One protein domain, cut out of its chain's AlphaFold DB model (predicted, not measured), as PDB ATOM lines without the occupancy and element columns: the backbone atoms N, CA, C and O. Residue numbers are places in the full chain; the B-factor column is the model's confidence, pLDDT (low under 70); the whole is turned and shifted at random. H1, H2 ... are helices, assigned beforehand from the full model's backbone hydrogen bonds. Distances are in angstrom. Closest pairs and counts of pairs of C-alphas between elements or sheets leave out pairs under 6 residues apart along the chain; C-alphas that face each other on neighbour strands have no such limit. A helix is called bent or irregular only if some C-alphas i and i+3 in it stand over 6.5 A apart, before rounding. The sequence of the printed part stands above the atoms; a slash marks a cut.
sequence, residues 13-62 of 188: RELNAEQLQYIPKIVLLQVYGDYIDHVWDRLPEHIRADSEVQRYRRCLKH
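What this domain is: This is residues 13 to 62 of the 188 residues of an uncharacterized protein of Cyphomyrmex costatus (UniProt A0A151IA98). One long helix, H2, is sharply kinked into a V, and three very short helices stand around it: H1 at the open mouth of the V, and H3 and H4 over one of its faces. After H4 the last residues run out from this body as a tail that makes much of the length. The printed part has 50 residues, with four named helices in the order H1, H2, H3, H4 and no named strand; its class is all helix. The whole is compact, with a radius of gyration of the C-alphas of 10.1 A, yet elongated in outline, with spans of 30 by 19 by 18 A.

How they stand to each other: H2, residues 25 to 42, has a kink of 128 degrees near residue 34. It is irregular: C-alphas 31 and 34 are 8.3 A apart. H1, residues 17 to 20, is close to H2 but not clearly touching; their closest C-alphas, those of Ala 17 and Arg 42, are 4.9 A apart. H3, residues 45 to 48, is also close to H2 but not clearly touching, with the closest C-alphas, those of Lys 25 and Ile 47, 7.5 A apart. H4, residues 51 to 54, is close to H2 but not clearly touching, with the closest C-alphas, those of Leu 29 and Val 53, 7.2 A apart. H3 and H4 are close but not clearly touching, with the closest C-alphas, those of Arg 48 and Gln 54, 6.4 A apart. H1 is apart from H3 and from H4. In H2, 6 of 14 O i to N i+4 pairs are within hydrogen-bond range, beside 6 of 15 O i to N i+3 pairs; H1, H3 and H4 are too short for any O i to N i+4 pair.

Where its parts are: H2 measures 14.4 A from C-alpha 25 at (156.292, 158.907, 157.745) to C-alpha 42 at (163.876, 170.859, 160.407). H1, the first element, begins with C-alpha 17 at (167.007, 167.473, 161.971) and is 5.1 A long. H3 is 5.1 A long. H4 is 5.0 A long and ends with C-alpha 54 at (152.579, 168.946, 152.480).

The domain as a whole: The two C-alphas farthest apart, those of Tyr 22 and His 62, are 30.5 A from each other. The C-alphas of Arg 13 and His 62, the first and last printed, are 22.8 A apart. The printed part has no cut, and its three links between helices are tight. The mean pLDDT of the printed part is 71.1; residue 13, residues 29 to 34 and residues 55 to 62 are under 70.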
ATOM      1  N   ARG A  13     159.031 168.504 169.024       66.38
ATOM      2  CA  ARG A  13     159.529 169.888 168.975       66.38
ATOM      3  C   ARG A  13     160.982 170.034 169.438       66.38
ATOM      4  O   ARG A  13     161.621 170.994 169.013       66.38
ATOM      5  N   GLU A  14     161.479 169.122 170.263       72.00
ATOM      6  CA  GLU A  14     162.838 169.121 170.819       72.00
ATOM      7  C   GLU A  14     163.815 168.320 169.947       72.00
ATOM      8  O   GLU A  14     165.028 168.472 170.069       72.00
ATOM      9  N   LEU A  15     163.295 167.526 169.003       74.81
ATOM     10  CA  LEU A  15     164.118 166.758 168.078       74.81
ATOM     11  C   LEU A  15     164.830 167.660 167.064       74.81
ATOM     12  O   LEU A  15     164.269 168.608 166.494       74.81
ATOM     13  N   ASN A  16     166.097 167.338 166.818       75.81
ATOM     14  CA  ASN A  16     166.907 167.977 165.789       75.81
ATOM     15  C   ASN A  16     166.671 167.331 164.406       75.81
ATOM     16  O   ASN A  16     166.007 166.299 164.280       75.81
ATOM     17  N   ALA A  17     167.208 167.944 163.346       73.75
ATOM     18  CA  ALA A  17     167.007 167.473 161.971       73.75
ATOM     19  C   ALA A  17     167.517 166.033 161.740       73.75
ATOM     20  O   ALA A  17     166.903 165.273 160.991       73.75
ATOM     21  N   GLU A  18     168.597 165.634 162.420       75.50
ATOM     22  CA  GLU A  18     169.168 164.287 162.320       75.50
ATOM     23  C   GLU A  18     168.282 163.233 162.985       75.50
ATOM     24  O   GLU A  18     168.160 162.124 162.478       75.50
ATOM     25  N   GLN A  19     167.634 163.561 164.100       77.69
ATOM     26  CA  GLN A  19     166.705 162.661 164.784       77.69
ATOM     27  C   GLN A  19     165.397 162.514 164.003       77.69
ATOM     28  O   GLN A  19     164.859 161.411 163.894       77.69
ATOM     29  N   LEU A  20     164.910 163.607 163.407       76.00
ATOM     30  CA  LEU A  20     163.687 163.614 162.604       76.00
ATOM     31  C   LEU A  20     163.788 162.719 161.359       76.00
ATOM     32  O   LEU A  20     162.768 162.190 160.921       76.00
ATOM     33  N   GLN A  21     164.992 162.490 160.818       77.81
ATOM     34  CA  GLN A  21     165.187 161.633 159.639       77.81
ATOM     35  C   GLN A  21     164.857 160.152 159.892       77.81
ATOM     36  O   GLN A  21     164.570 159.418 158.950       77.81
ATOM     37  N   TYR A  22     164.908 159.711 161.151       76.38
ATOM     38  CA  TYR A  22     164.667 158.317 161.528       76.38
ATOM     39  C   TYR A  22     163.204 158.035 161.881       76.38
ATOM     40  O   TYR A  22     162.845 156.877 162.090       76.38
ATOM     41  N   ILE A  23     162.351 159.064 161.949       73.94
ATOM     42  CA  ILE A  23     160.927 158.896 162.243       73.94
ATOM     43  C   ILE A  23     160.207 158.442 160.969       73.94
ATOM     44  O   ILE A  23     160.180 159.180 159.982       73.94
ATOM     45  N   PRO A  24     159.562 157.262 160.966       75.81
ATOM     46  CA  PRO A  24     158.797 156.816 159.811       75.81
ATOM     47  C   PRO A  24     157.638 157.767 159.503       75.81
ATOM     48  O   PRO A  24     156.911 158.179 160.410       75.81
ATOM     49  N   LYS A  25     157.389 158.037 158.213       73.50
ATOM     50  CA  LYS A  25     156.292 158.907 157.745       73.50
ATOM     51  C   LYS A  25     154.941 158.567 158.388       73.50
ATOM     52  O   LYS A  25     154.206 159.463 158.782       73.50
ATOM     53  N   ILE A  26     154.624 157.281 158.534       71.44
ATOM     54  CA  ILE A  26     153.357 156.838 159.131       71.44
ATOM     55  C   ILE A  26     153.211 157.282 160.592       71.44
ATOM     56  O   ILE A  26     152.143 157.732 160.990       71.44
ATOM     57  N   VAL A  27     154.301 157.241 161.364       72.50
ATOM     58  CA  VAL A  27     154.332 157.711 162.754       72.50
ATOM     59  C   VAL A  27     154.236 159.234 162.785       72.50
ATOM     60  O   VAL A  27     153.471 159.784 163.571       72.50
ATOM     61  N   LEU A  28     154.948 159.918 161.883       71.75
ATOM     62  CA  LEU A  28     154.892 161.373 161.751       71.75
ATOM     63  C   LEU A  28     153.460 161.870 161.481       71.75
ATOM     64  O   LEU A  28     153.002 162.790 162.150       71.75
ATOM     65  N   LEU A  29     152.738 161.231 160.555       67.25
ATOM     66  CA  LEU A  29     151.379 161.623 160.172       67.25
ATOM     67  C   LEU A  29     150.318 161.225 161.210       67.25
ATOM     68  O   LEU A  29     149.437 162.025 161.512       67.25
ATOM     69  N   GLN A  30     150.384 160.004 161.754       66.31
ATOM     70  CA  GLN A  30     149.341 159.478 162.648       66.31
ATOM     71  C   GLN A  30     149.483 159.954 164.095       66.31
ATOM     72  O   GLN A  30     148.476 160.121 164.777       66.31
ATOM     73  N   VAL A  31     150.714 160.149 164.572       68.81
ATOM     74  CA  VAL A  31     150.988 160.484 165.979       68.81
ATOM     75  C   VAL A  31     151.303 161.967 166.151       68.81
ATOM     76  O   VAL A  31     150.946 162.559 167.166       68.81
ATOM     77  N   TYR A  32     151.947 162.585 165.157       68.81
ATOM     78  CA  TYR A  32     152.472 163.947 165.270       68.81
ATOM     79  C   TYR A  32     151.911 164.929 164.237       68.81
ATOM     80  O   TYR A  32     152.449 166.030 164.120       68.81
ATOM     81  N   GLY A  33     150.831 164.576 163.529       68.31
ATOM     82  CA  GLY A  33     150.246 165.385 162.451       68.31
ATOM     83  C   GLY A  33     150.058 166.862 162.817       68.31
ATOM     84  O   GLY A  33     150.503 167.744 162.086       68.31
ATOM     85  N   ASP A  34     149.513 167.140 164.005       66.38
ATOM     86  CA  ASP A  34     149.258 168.505 164.493       66.38
ATOM     87  C   ASP A  34     150.527 169.309 164.833       66.38
ATOM     88  O   ASP A  34     150.471 170.530 164.983       66.38
ATOM     89  N   TYR A  35     151.680 168.643 164.943       70.50
ATOM     90  CA  TYR A  35     152.969 169.242 165.296       70.50
ATOM     91  C   TYR A  35     153.929 169.374 164.108       70.50
ATOM     92  O   TYR A  35     154.974 170.011 164.256       70.50
ATOM     93  N   ILE A  36     153.584 168.816 162.938       76.19
ATOM     94  CA  ILE A  36     154.415 168.841 161.721       76.19
ATOM     95  C   ILE A  36     154.796 170.275 161.329       76.19
ATOM     96  O   ILE A  36     155.941 170.530 160.961       76.19
ATOM     97  N   ASP A  37     153.872 171.225 161.477       72.75
ATOM     98  CA  ASP A  37     154.081 172.638 161.138       72.75
ATOM     99  C   ASP A  37     155.177 173.298 162.005       72.75
ATOM    100  O   ASP A  37     155.949 174.129 161.535       72.75
ATOM    101  N   HIS A  38     155.332 172.867 163.264       74.19
ATOM    102  CA  HIS A  38     156.332 173.400 164.204       74.19
ATOM    103  C   HIS A  38     157.748 172.849 163.996       74.19
ATOM    104  O   HIS A  38     158.727 173.395 164.517       74.19
ATOM    105  N   VAL A  39     157.867 171.736 163.280       77.19
ATOM    106  CA  VAL A  39     159.150 171.106 162.947       77.19
ATOM    107  C   VAL A  39     159.451 171.194 161.457       77.19
ATOM    108  O   VAL A  39     160.484 170.690 161.029       77.19
ATOM    109  N   TRP A  40     158.595 171.875 160.683       80.44
ATOM    110  CA  TRP A  40     158.642 171.912 159.224       80.44
ATOM    111  C   TRP A  40     160.027 172.267 158.688       80.44
ATOM    112  O   TRP A  40     160.558 171.562 157.836       80.44
ATOM    113  N   ASP A  41     160.660 173.310 159.220       80.56
ATOM    114  CA  ASP A  41     161.965 173.774 158.733       80.56
ATOM    115  C   ASP A  41     163.122 172.817 159.054       80.56
ATOM    116  O   ASP A  41     164.168 172.879 158.411       80.56
ATOM    117  N   ARG A  42     162.916 171.896 160.002       83.94
ATOM    118  CA  ARG A  42     163.876 170.859 160.407       83.94
ATOM    119  C   ARG A  42     163.616 169.508 159.737       83.94
ATOM    120  O   ARG A  42     164.430 168.600 159.890       83.94
ATOM    121  N   LEU A  43     162.504 169.352 159.012       83.06
ATOM    122  CA  LEU A  43     162.191 168.104 158.324       83.06
ATOM    123  C   LEU A  43     163.129 167.880 157.124       83.06
ATOM    124  O   LEU A  43     163.402 168.822 156.368       83.06
ATOM    125  N   PRO A  44     163.563 166.630 156.882       80.62
ATOM    126  CA  PRO A  44     164.336 166.282 155.697       80.62
ATOM    127  C   PRO A  44     163.615 166.664 154.400       80.62
ATOM    128  O   PRO A  44     162.388 166.602 154.303       80.62
ATOM    129  N   GLU A  45     164.378 167.012 153.364       79.50
ATOM    130  CA  GLU A  45     163.826 167.443 152.072       79.50
ATOM    131  C   GLU A  45     162.884 166.405 151.446       79.50
ATOM    132  O   GLU A  45     161.790 166.759 151.012       79.50
ATOM    133  N   HIS A  46     163.246 165.121 151.503       78.12
ATOM    134  CA  HIS A  46     162.424 164.031 150.972       78.12
ATOM    135  C   HIS A  46     161.071 163.873 151.692       78.12
ATOM    136  O   HIS A  46     160.100 163.457 151.072       78.12
ATOM    137  N   ILE A  47     160.982 164.249 152.975       79.00
ATOM    138  CA  ILE A  47     159.726 164.255 153.744       79.00
ATOM    139  C   ILE A  47     158.897 165.502 153.419       79.00
ATOM    140  O   ILE A  47     157.683 165.414 153.271       79.00
ATOM    141  N   ARG A  48     159.530 166.668 153.243       77.19
ATOM    142  CA  ARG A  48     158.839 167.915 152.852       77.19
ATOM    143  C   ARG A  48     158.329 167.903 151.410       77.19
ATOM    144  O   ARG A  48     157.393 168.634 151.082       77.19
ATOM    145  N   ALA A  49     158.957 167.114 150.545       77.56
ATOM    146  CA  ALA A  49     158.535 166.908 149.164       77.56
ATOM    147  C   ALA A  49     157.322 165.964 149.041       77.56
ATOM    148  O   ALA A  49     156.671 165.956 147.998       77.56
ATOM    149  N   ASP A  50     156.996 165.199 150.090       80.25
ATOM    150  CA  ASP A  50     155.871 164.263 150.104       80.25
ATOM    151  C   ASP A  50     154.525 165.011 150.143       80.25
ATOM    152  O   ASP A  50     154.300 165.902 150.967       80.25
ATOM    153  N   SER A  51     153.614 164.647 149.240       75.56
ATOM    154  CA  SER A  51     152.331 165.329 149.059       75.56
ATOM    155  C   SER A  51     151.378 165.165 150.246       75.56
ATOM    156  O   SER A  51     150.576 166.064 150.496       75.56
ATOM    157  N   GLU A  52     151.463 164.069 151.007       73.75
ATOM    158  CA  GLU A  52     150.645 163.857 152.205       73.75
ATOM    159  C   GLU A  52     151.131 164.748 153.345       73.75
ATOM    160  O   GLU A  52     150.322 165.376 154.025       73.75
ATOM    161  N   VAL A  53     152.450 164.868 153.501       71.62
ATOM    162  CA  VAL A  53     153.083 165.719 154.518       71.62
ATOM    163  C   VAL A  53     152.876 167.201 154.197       71.62
ATOM    164  O   VAL A  53     152.610 168.002 155.093       71.62
ATOM    165  N   GLN A  54     152.886 167.580 152.916       72.00
ATOM    166  CA  GLN A  54     152.579 168.946 152.480       72.00
ATOM    167  C   GLN A  54     151.172 169.416 152.862       72.00
ATOM    168  O   GLN A  54     150.979 170.617 153.036       72.00
ATOM    169  N   ARG A  55     150.201 168.511 153.058       69.25
ATOM    170  CA  ARG A  55     148.861 168.885 153.555       69.25
ATOM    171  C   ARG A  55     148.897 169.436 154.981       69.25
ATOM    172  O   ARG A  55     148.012 170.199 155.351       69.25
ATOM    173  N   TYR A  56     149.916 169.064 155.753       64.62
ATOM    174  CA  TYR A  56     150.142 169.539 157.117       64.62
ATOM    175  C   TYR A  56     151.014 170.798 157.167       64.62
ATOM    176  O   TYR A  56     151.069 171.455 158.204       64.62
ATOM    177  N   ARG A  57     151.648 171.178 156.045       63.28
ATOM    178  CA  ARG A  57     152.300 172.481 155.891       63.28
ATOM    179  C   ARG A  57     151.222 173.554 155.841       63.28
ATOM    180  O   ARG A  57     150.639 173.805 154.782       63.28
ATOM    181  N   ARG A  58     150.954 174.232 156.957       57.34
ATOM    182  CA  ARG A  58     150.066 175.396 156.898       57.34
ATOM    183  C   ARG A  58     150.828 176.488 156.166       57.34
ATOM    184  O   ARG A  58     151.908 176.921 156.552       57.34
ATOM    185  N   CYS A  59     150.302 176.894 155.019       47.44
ATOM    186  CA  CYS A  59     150.968 177.875 154.182       47.44
ATOM    187  C   CYS A  59     151.010 179.221 154.928       47.44
ATOM    188  O   CYS A  59     149.989 179.899 155.037       47.44
ATOM    189  N   LEU A  60     152.189 179.645 155.400       42.97
ATOM    190  CA  LEU A  60     152.407 180.966 156.014       42.97
ATOM    191  C   LEU A  60     151.968 182.133 155.102       42.97
ATOM    192  O   LEU A  60     151.655 183.215 155.590       42.97
ATOM    193  N   LYS A  61     151.847 181.921 153.780       39.22
ATOM    194  CA  LYS A  61     151.250 182.905 152.854       39.22
ATOM    195  C   LYS A  61     149.767 183.196 153.135       39.22
ATOM    196  O   LYS A  61     149.309 184.283 152.800       39.22
ATOM    197  N   HIS A  62     149.032 182.278 153.766       37.00
ATOM    198  CA  HIS A  62     147.650 182.503 154.209       37.00
ATOM    199  C   HIS A  62     147.551 183.117 155.613       37.00
ATOM    200  O   HIS A  62     146.478 183.582 155.980       37.00
TER     201      HIS A  62